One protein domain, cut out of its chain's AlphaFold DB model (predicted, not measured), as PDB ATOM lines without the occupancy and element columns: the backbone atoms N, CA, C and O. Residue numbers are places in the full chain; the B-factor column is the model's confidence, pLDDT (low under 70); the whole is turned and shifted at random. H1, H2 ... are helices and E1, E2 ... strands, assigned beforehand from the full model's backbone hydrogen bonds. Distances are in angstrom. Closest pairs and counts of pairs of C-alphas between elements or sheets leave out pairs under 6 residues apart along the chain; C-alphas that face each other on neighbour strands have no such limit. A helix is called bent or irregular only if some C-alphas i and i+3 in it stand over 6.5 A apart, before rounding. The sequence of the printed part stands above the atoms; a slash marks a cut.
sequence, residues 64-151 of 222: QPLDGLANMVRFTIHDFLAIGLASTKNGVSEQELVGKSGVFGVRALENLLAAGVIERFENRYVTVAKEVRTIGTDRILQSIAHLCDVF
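This is residues 64 to 151 of the 222 residues of an uncharacterized protein of Proteobacteria bacterium (UniProt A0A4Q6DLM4). A small hairpin of two strands, E1 and E2, and a sharply kinked helix, H3, sit on one side of a short helix in the middle, H2; H4 packs on the other side, near where H2 begins. The little helix H1 lies near H3. The 88 printed residues, mostly helix by class, hold H1, H2, H3, E1, E2 and H4 in that order, with E1 and E2 antiparallel. The whole is compact, with a radius of gyration of the C-alphas of 12.0 A and spans of 35 by 26 by 22 A.

E1 is residues 118 to 121, 9.6 A long, and E2 residues 124 to 127, 10.2 A. H3, residues 94 to 114, measures 15.5 A; it has a kink of 133 degrees near residue 101 and is irregular, with C-alphas 100 and 103 9.6 A apart. H2 is residues 77 to 86, 14.1 A. H1, residues 67 to 71, begins at C-alpha 67 (-10.191, 5.068, 124.527). H4, residues 137 to 149, runs 18.7 A to C-alpha 149 (-14.565, 4.421, 100.173).

In the hairpin, N 119 and O 126 are within hydrogen-bond range at 2.9 A. The closest C-alphas of H2 and E2, Ala 86 and Val 126, are 4.6 A apart. H2 and H3 touch, about perpendicular at 86 degrees, closest at C-alphas 79 and 108, 5.0 A. H2 and H4 touch, about perpendicular at 78 degrees, closest at C-alphas 77 and 146, 5.3 A. H1 and H3 are close but not clearly touching, with C-alphas 69 and 112 closest at 7.8 A. H3 and H4 are apart. Every O i to N i+4 pair is within hydrogen-bond range in H1, H2 and H4; in H3, 14 of 17 are.

The C-alphas farthest apart, of Glu 122 and Thr 137, are 35.6 A apart. The printed part has no cut and no long link. Confidence is under 70 at residues 64 to 68, 70 to 71 and 130 to 137.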
ATOM      1  N   GLN A  64     -15.311  -2.668 125.388       45.81
ATOM      2  CA  GLN A  64     -14.356  -1.668 125.835       45.81
ATOM      3  C   GLN A  64     -14.188  -0.677 124.683       45.81
ATOM      4  O   GLN A  64     -13.755  -1.079 123.600       45.81
ATOM      5  N   PRO A  65     -14.566   0.601 124.863       52.81
ATOM      6  CA  PRO A  65     -14.155   1.628 123.930       52.81
ATOM      7  C   PRO A  65     -12.649   1.518 123.751       52.81
ATOM      8  O   PRO A  65     -11.913   1.408 124.730       52.81
ATOM      9  N   LEU A  66     -12.172   1.594 122.515       59.53
ATOM     10  CA  LEU A  66     -10.786   1.981 122.325       59.53
ATOM     11  C   LEU A  66     -10.692   3.453 122.728       59.53
ATOM     12  O   LEU A  66     -10.880   4.340 121.895       59.53
ATOM     13  N   ASP A  67     -10.426   3.716 124.007       61.81
ATOM     14  CA  ASP A  67     -10.191   5.068 124.527       61.81
ATOM     15  C   ASP A  67      -9.122   5.781 123.684       61.81
ATOM     16  O   ASP A  67      -9.227   6.969 123.378       61.81
ATOM     17  N   GLY A  68      -8.148   5.009 123.197       64.56
ATOM     18  CA  GLY A  68      -7.163   5.428 122.212       64.56
ATOM     19  C   GLY A  68      -7.752   6.071 120.962       64.56
ATOM     20  O   GLY A  68      -7.370   7.183 120.597       64.56
ATOM     21  N   LEU A  69      -8.746   5.425 120.340       70.69
ATOM     22  CA  LEU A  69      -9.450   6.010 119.204       70.69
ATOM     23  C   LEU A  69     -10.125   7.307 119.623       70.69
ATOM     24  O   LEU A  69      -9.965   8.302 118.919       70.69
ATOM     25  N   ALA A  70     -10.859   7.326 120.740       68.12
ATOM     26  CA  ALA A  70     -11.582   8.514 121.206       68.12
ATOM     27  C   ALA A  70     -10.672   9.752 121.339       68.12
ATOM     28  O   ALA A  70     -11.108  10.864 121.051       68.12
ATOM     29  N   ASN A  71      -9.392   9.547 121.651       66.50
ATOM     30  CA  ASN A  71      -8.395  10.608 121.791       66.50
ATOM     31  C   ASN A  71      -7.728  11.045 120.470       66.50
ATOM     32  O   ASN A  71      -7.042  12.067 120.441       66.50
ATOM     33  N   MET A  72      -7.926  10.325 119.359       76.12
ATOM     34  CA  MET A  72      -7.376  10.726 118.059       76.12
ATOM     35  C   MET A  72      -8.088  11.968 117.510       76.12
ATOM     36  O   MET A  72      -9.299  11.963 117.293       76.12
ATOM     37  N   VAL A  73      -7.323  13.024 117.218       74.62
ATOM     38  CA  VAL A  73      -7.844  14.293 116.671       74.62
ATOM     39  C   VAL A  73      -8.463  14.105 115.282       74.62
ATOM     40  O   VAL A  73      -9.427  14.780 114.929       74.62
ATOM     41  N   ARG A  74      -7.928  13.175 114.484       82.56
ATOM     42  CA  ARG A  74      -8.405  12.876 113.131       82.56
ATOM     43  C   ARG A  74      -8.385  11.370 112.900       82.56
ATOM     44  O   ARG A  74      -7.354  10.747 113.110       82.56
ATOM     45  N   PHE A  75      -9.511  10.823 112.446       84.62
ATOM     46  CA  PHE A  75      -9.642   9.424 112.048       84.62
ATOM     47  C   PHE A  75      -9.815   9.337 110.528       84.62
ATOM     48  O   PHE A  75     -10.844   9.730 109.973       84.62
ATOM     49  N   THR A  76      -8.768   8.904 109.838       90.31
ATOM     50  CA  THR A  76      -8.693   8.855 108.375       90.31
ATOM     51  C   THR A  76      -9.041   7.469 107.834       90.31
ATOM     52  O   THR A  76      -9.059   6.481 108.566       90.31
ATOM     53  N   ILE A  77      -9.256   7.380 106.520       90.31
ATOM     54  CA  ILE A  77      -9.443   6.100 105.828       90.31
ATOM     55  C   ILE A  77      -8.236   5.164 105.991       90.31
ATOM     56  O   ILE A  77      -8.396   3.950 106.074       90.31
ATOM     57  N   HIS A  78      -7.023   5.712 106.090       92.81
ATOM     58  CA  HIS A  78      -5.811   4.915 106.282       92.81
ATOM     59  C   HIS A  78      -5.746   4.322 107.690       92.81
ATOM     60  O   HIS A  78      -5.322   3.180 107.838       92.81
ATOM     61  N   ASP A  79      -6.227   5.056 108.699       90.94
ATOM     62  CA  ASP A  79      -6.374   4.532 110.060       90.94
ATOM     63  C   ASP A  79      -7.408   3.400 110.082       90.94
ATOM     64  O   ASP A  79      -7.155   2.332 110.637       90.94
ATOM     65  N   PHE A  80      -8.545   3.596 109.407       89.31
ATOM     66  CA  PHE A  80      -9.579   2.571 109.256       89.31
ATOM     67  C   PHE A  80      -9.043   1.295 108.585       89.31
ATOM     68  O   PHE A  80      -9.238   0.190 109.097       89.31
ATOM     69  N   LEU A  81      -8.310   1.440 107.477       90.56
ATOM     70  CA  LEU A  81      -7.709   0.316 106.762       90.56
ATOM     71  C   LEU A  81      -6.645  -0.401 107.605       90.56
ATOM     72  O   LEU A  81      -6.626  -1.632 107.652       90.56
ATOM     73  N   ALA A  82      -5.766   0.352 108.273       92.19
ATOM     74  CA  ALA A  82      -4.707  -0.203 109.109       92.19
ATOM     75  C   ALA A  82      -5.276  -1.026 110.270       92.19
ATOM     76  O   ALA A  82      -4.809  -2.139 110.502       92.19
ATOM     77  N   ILE A  83      -6.329  -0.531 110.932       90.25
ATOM     78  CA  ILE A  83      -7.048  -1.280 111.971       90.25
ATOM     79  C   ILE A  83      -7.609  -2.582 111.401       90.25
ATOM     80  O   ILE A  83      -7.341  -3.644 111.955       90.25
ATOM     81  N   GLY A  84      -8.335  -2.525 110.278       89.06
ATOM     82  CA  GLY A  84      -8.946  -3.716 109.680       89.06
ATOM     83  C   GLY A  84      -7.925  -4.806 109.331       89.06
ATOM     84  O   GLY A  84      -8.156  -5.984 109.594       89.06
ATOM     85  N   LEU A  85      -6.765  -4.418 108.794       90.56
ATOM     86  CA  LEU A  85      -5.673  -5.345 108.473       90.56
ATOM     87  C   LEU A  85      -4.973  -5.884 109.731       90.56
ATOM     88  O   LEU A  85      -4.625  -7.067 109.791       90.56
ATOM     89  N   ALA A  86      -4.802  -5.039 110.750       91.06
ATOM     90  CA  ALA A  86      -4.225  -5.419 112.037       91.06
ATOM     91  C   ALA A  86      -5.140  -6.350 112.858       91.06
ATOM     92  O   ALA A  86      -4.650  -7.051 113.740       91.06
ATOM     93  N   SER A  87      -6.446  -6.399 112.565       87.69
ATOM     94  CA  SER A  87      -7.413  -7.288 113.233       87.69
ATOM     95  C   SER A  87      -7.389  -8.746 112.748       87.69
ATOM     96  O   SER A  87      -8.148  -9.578 113.257       87.69
ATOM     97  N   THR A  88      -6.557  -9.082 111.758       87.50
ATOM     98  CA  THR A  88      -6.380 -10.471 111.300       87.50
ATOM     99  C   THR A  88      -5.602 -11.304 112.318       87.50
ATOM    100  O   THR A  88      -4.899 -10.770 113.172       87.50
ATOM    101  N   LYS A  89      -5.658 -12.639 112.193       84.38
ATOM    102  CA  LYS A  89      -4.890 -13.553 113.063       84.38
ATOM    103  C   LYS A  89      -3.387 -13.254 113.062       84.38
ATOM    104  O   LYS A  89      -2.720 -13.445 114.073       84.38
ATOM    105  N   ASN A  90      -2.866 -12.826 111.917       88.50
ATOM    106  CA  ASN A  90      -1.443 -12.571 111.740       88.50
ATOM    107  C   ASN A  90      -1.089 -11.099 111.979       88.50
ATOM    108  O   ASN A  90       0.091 -10.784 112.016       88.50
ATOM    109  N   GLY A  91      -2.063 -10.197 112.108       90.88
ATOM    110  CA  GLY A  91      -1.817  -8.760 112.055       90.88
ATOM    111  C   GLY A  91      -1.264  -8.301 110.703       90.88
ATOM    112  O   GLY A  91      -1.206  -9.054 109.726       90.88
ATOM    113  N   VAL A  92      -0.811  -7.051 110.657       93.44
ATOM    114  CA  VAL A  92      -0.298  -6.404 109.442       93.44
ATOM    115  C   VAL A  92       1.160  -5.999 109.615       93.44
ATOM    116  O   VAL A  92       1.554  -5.477 110.652       93.44
ATOM    117  N   SER A  93       1.991  -6.241 108.611       93.94
ATOM    118  CA  SER A  93       3.351  -5.705 108.541       93.94
ATOM    119  C   SER A  93       3.363  -4.313 107.911       93.94
ATOM    120  O   SER A  93       2.478  -3.940 107.141       93.94
ATOM    121  N   GLU A  94       4.415  -3.546 108.187       93.56
ATOM    122  CA  GLU A  94       4.603  -2.230 107.570       93.56
ATOM    123  C   GLU A  94       4.625  -2.316 106.033       93.56
ATOM    124  O   GLU A  94       3.980  -1.518 105.359       93.56
ATOM    125  N   GLN A  95       5.284  -3.338 105.470       92.81
ATOM    126  CA  GLN A  95       5.364  -3.548 104.020       92.81
ATOM    127  C   GLN A  95       3.994  -3.822 103.385       92.81
ATOM    128  O   GLN A  95       3.681  -3.252 102.339       92.81
ATOM    129  N   GLU A  96       3.160  -4.656 104.017       91.06
ATOM    130  CA  GLU A  96       1.794  -4.931 103.549       91.06
ATOM    131  C   GLU A  96       0.951  -3.649 103.525       91.06
ATOM    132  O   GLU A  96       0.190  -3.415 102.583       91.06
ATOM    133  N   LEU A  97       1.113  -2.791 104.535       91.00
ATOM    134  CA  LEU A  97       0.365  -1.544 104.616       91.00
ATOM    135  C   LEU A  97       0.881  -0.483 103.635       91.00
ATOM    136  O   LEU A  97       0.075   0.201 103.004       91.00
ATOM    137  N   VAL A  98       2.199  -0.387 103.436       92.00
ATOM    138  CA  VAL A  98       2.804   0.451 102.387       92.00
ATOM    139  C   VAL A  98       2.302   0.029 101.009       92.00
ATOM    140  O   VAL A  98       1.944   0.884 100.204       92.00
ATOM    141  N   GLY A  99       2.186  -1.275 100.749       89.94
ATOM    142  CA  GLY A  99       1.630  -1.780  99.494       89.94
ATOM    143  C   GLY A  99       0.179  -1.346  99.241       89.94
ATOM    144  O   GLY A  99      -0.216  -1.195  98.088       89.94
ATOM    145  N   LYS A 100      -0.611  -1.112 100.298       87.12
ATOM    146  CA  LYS A 100      -2.035  -0.742 100.196       87.12
ATOM    147  C   LYS A 100      -2.319   0.756 100.313       87.12
ATOM    148  O   LYS A 100      -3.307   1.227  99.763       87.12
ATOM    149  N   SER A 101      -1.523   1.500 101.075       88.12
ATOM    150  CA  SER A 101      -1.781   2.911 101.414       88.12
ATOM    151  C   SER A 101      -0.546   3.808 101.308       88.12
ATOM    152  O   SER A 101      -0.599   4.986 101.668       88.12
ATOM    153  N   GLY A 102       0.576   3.279 100.816       91.50
ATOM    154  CA  GLY A 102       1.828   4.013 100.676       91.50
ATOM    155  C   GLY A 102       2.300   4.624 101.996       91.50
ATOM    156  O   GLY A 102       2.112   4.067 103.078       91.50
ATOM    157  N   VAL A 103       2.880   5.821 101.903       90.69
ATOM    158  CA  VAL A 103       3.409   6.575 103.053       90.69
ATOM    159  C   VAL A 103       2.316   6.930 104.071       90.69
ATOM    160  O   VAL A 103       2.596   7.041 105.264       90.69
ATOM    161  N   PHE A 104       1.063   7.083 103.636       92.19
ATOM    162  CA  PHE A 104      -0.043   7.382 104.549       92.19
ATOM    163  C   PHE A 104      -0.399   6.199 105.450       92.19
ATOM    164  O   PHE A 104      -0.803   6.416 106.588       92.19
ATOM    165  N   GLY A 105      -0.182   4.966 104.982       90.75
ATOM    166  CA  GLY A 105      -0.321   3.770 105.811       90.75
ATOM    167  C   GLY A 105       0.672   3.760 106.974       90.75
ATOM    168  O   GLY A 105       0.286   3.530 108.114       90.75
ATOM    169  N   VAL A 106       1.939   4.095 106.714       90.25
ATOM    170  CA  VAL A 106       2.973   4.157 107.766       90.25
ATOM    171  C   VAL A 106       2.607   5.191 108.831       90.25
ATOM    172  O   VAL A 106       2.612   4.881 110.019       90.25
ATOM    173  N   ARG A 107       2.179   6.388 108.410       92.81
ATOM    174  CA  ARG A 107       1.700   7.425 109.341       92.81
ATOM    175  C   ARG A 107       0.495   6.963 110.161       92.81
ATOM    176  O   ARG A 107       0.392   7.309 111.333       92.81
ATOM    177  N   ALA A 108      -0.411   6.191 109.561       93.19
ATOM    178  CA  ALA A 108      -1.543   5.617 110.279       93.19
ATOM    179  C   ALA A 108      -1.079   4.647 111.377       93.19
ATOM    180  O   ALA A 108      -1.575   4.723 112.497       93.19
ATOM    181  N   LEU A 109      -0.078   3.795 111.115       92.69
ATOM    182  CA  LEU A 109       0.495   2.917 112.147       92.69
ATOM    183  C   LEU A 109       1.098   3.711 113.303       92.69
ATOM    184  O   LEU A 109       0.821   3.400 114.456       92.69
ATOM    185  N   GLU A 110       1.881   4.750 113.009       92.06
ATOM    186  CA  GLU A 110       2.475   5.616 114.034       92.06
ATOM    187  C   GLU A 110       1.398   6.264 114.912       92.06
ATOM    188  O   GLU A 110       1.479   6.212 116.141       92.06
ATOM    189  N   ASN A 111       0.351   6.810 114.288       91.62
ATOM    190  CA  ASN A 111      -0.768   7.426 114.998       91.62
ATOM    191  C   ASN A 111      -1.529   6.412 115.860       91.62
ATOM    192  O   ASN A 111      -1.862   6.704 117.008       91.62
ATOM    193  N   LEU A 112      -1.805   5.222 115.323       91.19
ATOM    194  CA  LEU A 112      -2.552   4.172 116.016       91.19
ATOM    195  C   LEU A 112      -1.750   3.546 117.165       91.19
ATOM    196  O   LEU A 112      -2.336   3.223 118.198       91.19
ATOM    197  N   LEU A 113      -0.430   3.403 117.013       92.00
ATOM    198  CA  LEU A 113       0.479   2.992 118.090       92.00
ATOM    199  C   LEU A 113       0.505   4.038 119.201       92.00
ATOM    200  O   LEU A 113       0.343   3.695 120.368       92.00
ATOM    201  N   ALA A 114       0.671   5.315 118.842       90.31
ATOM    202  CA  ALA A 114       0.681   6.416 119.804       90.31
ATOM    203  C   ALA A 114      -0.656   6.538 120.549       90.31
ATOM    204  O   ALA A 114      -0.685   6.882 121.729       90.31
ATOM    205  N   ALA A 115      -1.760   6.215 119.873       86.25
ATOM    206  CA  ALA A 115      -3.087   6.154 120.461       86.25
ATOM    207  C   ALA A 115      -3.336   4.877 121.289       86.25
ATOM    208  O   ALA A 115      -4.355   4.801 121.963       86.25
ATOM    209  N   GLY A 116      -2.462   3.865 121.257       86.81
ATOM    210  CA  GLY A 116      -2.675   2.591 121.960       86.81
ATOM    211  C   GLY A 116      -3.792   1.725 121.362       86.81
ATOM    212  O   GLY A 116      -4.386   0.905 122.056       86.81
ATOM    213  N   VAL A 117      -4.115   1.924 120.081       86.00
ATOM    214  CA  VAL A 117      -5.137   1.150 119.354       86.00
ATOM    215  C   VAL A 117      -4.566  -0.163 118.822       86.00
ATOM    216  O   VAL A 117      -5.252  -1.189 118.776       86.00
ATOM    217  N   ILE A 118      -3.296  -0.126 118.430       90.88
ATOM    218  CA  ILE A 118      -2.525  -1.275 117.970       90.88
ATOM    219  C   ILE A 118      -1.256  -1.404 118.808       90.88
ATOM    220  O   ILE A 118      -0.758  -0.421 119.358       90.88
ATOM    221  N   GLU A 119      -0.714  -2.610 118.858       92.25
ATOM    222  CA  GLU A 119       0.578  -2.905 119.461       92.25
ATOM    223  C   GLU A 119       1.476  -3.635 118.466       92.25
ATOM    224  O   GLU A 119       1.016  -4.227 117.485       92.25
ATOM    225  N   ARG A 120       2.786  -3.562 118.706       93.44
ATOM    226  CA  ARG A 120       3.774  -4.264 117.894       93.44
ATOM    227  C   ARG A 120       4.079  -5.615 118.527       93.44
ATOM    228  O   ARG A 120       4.603  -5.673 119.636       93.44
ATOM    229  N   PHE A 121       3.821  -6.681 117.781       90.44
ATOM    230  CA  PHE A 121       4.228  -8.038 118.112       90.44
ATOM    231  C   PHE A 121       5.248  -8.499 117.069       90.44
ATOM    232  O   PHE A 121       4.925  -8.679 115.894       90.44
ATOM    233  N   GLU A 122       6.513  -8.619 117.483       89.88
ATOM    234  CA  GLU A 122       7.650  -8.879 116.591       89.88
ATOM    235  C   GLU A 122       7.756  -7.831 115.453       89.88
ATOM    236  O   GLU A 122       8.017  -6.648 115.695       89.88
ATOM    237  N   ASN A 123       7.544  -8.248 114.201       91.50
ATOM    238  CA  ASN A 123       7.567  -7.401 113.004       91.50
ATOM    239  C   ASN A 123       6.168  -7.115 112.441       91.50
ATOM    240  O   ASN A 123       6.030  -6.740 111.276       91.50
ATOM    241  N   ARG A 124       5.127  -7.312 113.253       94.06
ATOM    242  CA  ARG A 124       3.737  -7.098 112.859       94.06
ATOM    243  C   ARG A 124       2.999  -6.224 113.864       94.06
ATOM    244  O   ARG A 124       3.390  -6.102 115.023       94.06
ATOM    245  N   TYR A 125       1.927  -5.617 113.386       93.94
ATOM    246  CA  TYR A 125       1.019  -4.779 114.145       93.94
ATOM    247  C   TYR A 125      -0.309  -5.502 114.312       93.94
ATOM    248  O   TYR A 125      -0.906  -5.949 113.329       93.94
ATOM    249  N   VAL A 126      -0.760  -5.610 115.557       91.31
ATOM    250  CA  VAL A 126      -2.010  -6.275 115.933       91.31
ATOM    251  C   VAL A 126      -2.893  -5.299 116.698       91.31
ATOM    252  O   VAL A 126      -2.393  -4.434 117.417       91.31
ATOM    253  N   THR A 127      -4.211  -5.393 116.530       88.12
ATOM    254  CA  THR A 127      -5.140  -4.569 117.315       88.12
ATOM    255  C   THR A 127      -5.153  -5.012 118.774       88.12
ATOM    256  O   THR A 127      -5.341  -6.195 119.049       88.12
ATOM    257  N   VAL A 128      -5.026  -4.058 119.702       82.25
ATOM    258  CA  VAL A 128      -5.059  -4.330 121.154       82.25
ATOM    259  C   VAL A 128      -6.448  -4.809 121.582       82.25
ATOM    260  O   VAL A 128      -6.588  -5.724 122.392       82.25
ATOM    261  N   ALA A 129      -7.498  -4.212 121.013       70.25
ATOM    262  CA  ALA A 129      -8.871  -4.627 121.262       70.25
ATOM    263  C   ALA A 129      -9.332  -5.669 120.240       70.25
ATOM    264  O   ALA A 129      -9.080  -5.549 119.040       70.25
ATOM    265  N   LYS A 130     -10.095  -6.657 120.720       61.72
ATOM    266  CA  LYS A 130     -10.818  -7.610 119.863       61.72
ATOM    267  C   LYS A 130     -12.005  -6.969 119.142       61.72
ATOM    268  O   LYS A 130     -12.477  -7.513 118.146       61.72
ATOM    269  N   GLU A 131     -12.464  -5.822 119.642       60.59
ATOM    270  CA  GLU A 131     -13.599  -5.068 119.126       60.59
ATOM    271  C   GLU A 131     -13.213  -3.601 118.979       60.59
ATOM    272  O   GLU A 131     -12.899  -2.919 119.953       60.59
ATOM    273  N   VAL A 132     -13.243  -3.104 117.745       62.16
ATOM    274  CA  VAL A 132     -13.037  -1.687 117.465       62.16
ATOM    275  C   VAL A 132     -14.388  -1.056 117.184       62.16
ATOM    276  O   VAL A 132     -14.989  -1.301 116.140       62.16
ATOM    277  N   ARG A 133     -14.862  -0.209 118.100       63.41
ATOM    278  CA  ARG A 133     -16.052   0.613 117.874       63.41
ATOM    279  C   ARG A 133     -15.697   2.088 117.937       63.41
ATOM    280  O   ARG A 133     -15.080   2.558 118.888       63.41
ATOM    281  N   THR A 134     -16.119   2.831 116.921       63.25
ATOM    282  CA  THR A 134     -16.079   4.293 116.938       63.25
ATOM    283  C   THR A 134     -17.213   4.818 117.816       63.25
ATOM    284  O   THR A 134     -18.369   4.432 117.651       63.25
ATOM    285  N   ILE A 135     -16.881   5.696 118.763       60.59
ATOM    286  CA  ILE A 135     -17.846   6.359 119.650       60.59
ATOM    287  C   ILE A 135     -17.940   7.833 119.254       60.59
ATOM    288  O   ILE A 135     -16.919   8.478 119.039       60.59
ATOM    289  N   GLY A 136     -19.163   8.362 119.160       65.44
ATOM    290  CA  GLY A 136     -19.447   9.751 118.780       65.44
ATOM    291  C   GLY A 136     -20.131   9.864 117.415       65.44
ATOM    292  O   GLY A 136     -19.779   9.158 116.473       65.44
ATOM    293  N   THR A 137     -21.118  10.756 117.307       68.56
ATOM    294  CA  THR A 137     -21.982  10.912 116.119       68.56
ATOM    295  C   THR A 137     -21.195  11.219 114.847       68.56
ATOM    296  O   THR A 137     -21.400  10.558 113.831       68.56
ATOM    297  N   ASP A 138     -20.233  12.141 114.915       71.62
ATOM    298  CA  ASP A 138     -19.416  12.528 113.754       71.62
ATOM    299  C   ASP A 138     -18.548  11.369 113.260       71.62
ATOM    300  O   ASP A 138     -18.299  11.207 112.066       71.62
ATOM    301  N   ARG A 139     -18.127  10.509 114.187       74.12
ATOM    302  CA  ARG A 139     -17.297   9.348 113.885       74.12
ATOM    303  C   ARG A 139     -18.087   8.191 113.301       74.12
ATOM    304  O   ARG A 139     -17.533   7.444 112.508       74.12
ATOM    305  N   ILE A 140     -19.369   8.057 113.647       79.38
ATOM    306  CA  ILE A 140     -20.258   7.087 112.994       79.38
ATOM    307  C   ILE A 140     -20.354   7.420 111.503       79.38
ATOM    308  O   ILE A 140     -20.128   6.547 110.671       79.38
ATOM    309  N   LEU A 141     -20.611   8.687 111.163       83.31
ATOM    310  CA  LEU A 141     -20.682   9.120 109.765       83.31
ATOM    311  C   LEU A 141     -19.344   8.948 109.039       83.31
ATOM    312  O   LEU A 141     -19.331   8.471 107.908       83.31
ATOM    313  N   GLN A 142     -18.221   9.268 109.690       84.75
ATOM    314  CA  GLN A 142     -16.892   9.022 109.120       84.75
ATOM    315  C   GLN A 142     -16.630   7.533 108.872       84.75
ATOM    316  O   GLN A 142     -16.133   7.185 107.811       84.75
ATOM    317  N   SER A 143     -16.995   6.645 109.798       83.69
ATOM    318  CA  SER A 143     -16.845   5.197 109.606       83.69
ATOM    319  C   SER A 143     -17.710   4.670 108.463       83.69
ATOM    320  O   SER A 143     -17.262   3.804 107.716       83.69
ATOM    321  N   ILE A 144     -18.927   5.203 108.296       88.62
ATOM    322  CA  ILE A 144     -19.783   4.881 107.146       88.62
ATOM    323  C   ILE A 144     -19.102   5.334 105.851       88.62
ATOM    324  O   ILE A 144     -18.995   4.539 104.921       88.62
ATOM    325  N   ALA A 145     -18.601   6.571 105.806       90.12
ATOM    326  CA  ALA A 145     -17.901   7.103 104.640       90.12
ATOM    327  C   ALA A 145     -16.658   6.268 104.291       90.12
ATOM    328  O   ALA A 145     -16.526   5.828 103.155       90.12
ATOM    329  N   HIS A 146     -15.813   5.950 105.274       90.44
ATOM    330  CA  HIS A 146     -14.620   5.124 105.063       90.44
ATOM    331  C   HIS A 146     -14.971   3.718 104.572       90.44
ATOM    332  O   HIS A 146     -14.273   3.187 103.713       90.44
ATOM    333  N   LEU A 147     -16.057   3.116 105.075       90.12
ATOM    334  CA  LEU A 147     -16.530   1.818 104.587       90.12
ATOM    335  C   LEU A 147     -16.996   1.900 103.126       90.12
ATOM    336  O   LEU A 147     -16.722   0.986 102.352       90.12
ATOM    337  N   CYS A 148     -17.672   2.987 102.744       91.12
ATOM    338  CA  CYS A 148     -18.040   3.247 101.353       91.12
ATOM    339  C   CYS A 148     -16.809   3.463 100.461       91.12
ATOM    340  O   CYS A 148     -16.785   2.949  99.349       91.12
ATOM    341  N   ASP A 149     -15.784   4.163 100.944       90.88
ATOM    342  CA  ASP A 149     -14.565   4.421 100.173       90.88
ATOM    343  C   ASP A 149     -13.759   3.138  99.898       90.88
ATOM    344  O   ASP A 149     -13.104   3.030  98.863       90.88
ATOM    345  N   VAL A 150     -13.811   2.148 100.800       89.44
ATOM    346  CA  VAL A 150     -13.164   0.834 100.597       89.44
ATOM    347  C   VAL A 150     -14.081  -0.209  99.950       89.44
ATOM    348  O   VAL A 150     -13.680  -1.364  99.793       89.44
ATOM    349  N   PHE A 151     -15.315   0.159  99.599       91.12
ATOM    350  CA  PHE A 151     -16.284  -0.760  99.012       91.12
ATOM    351  C   PHE A 151     -15.886  -1.141  97.579       91.12
ATOM    352  O   PHE A 151     -15.855  -0.306  96.676       91.12
TER     353      PHE A 151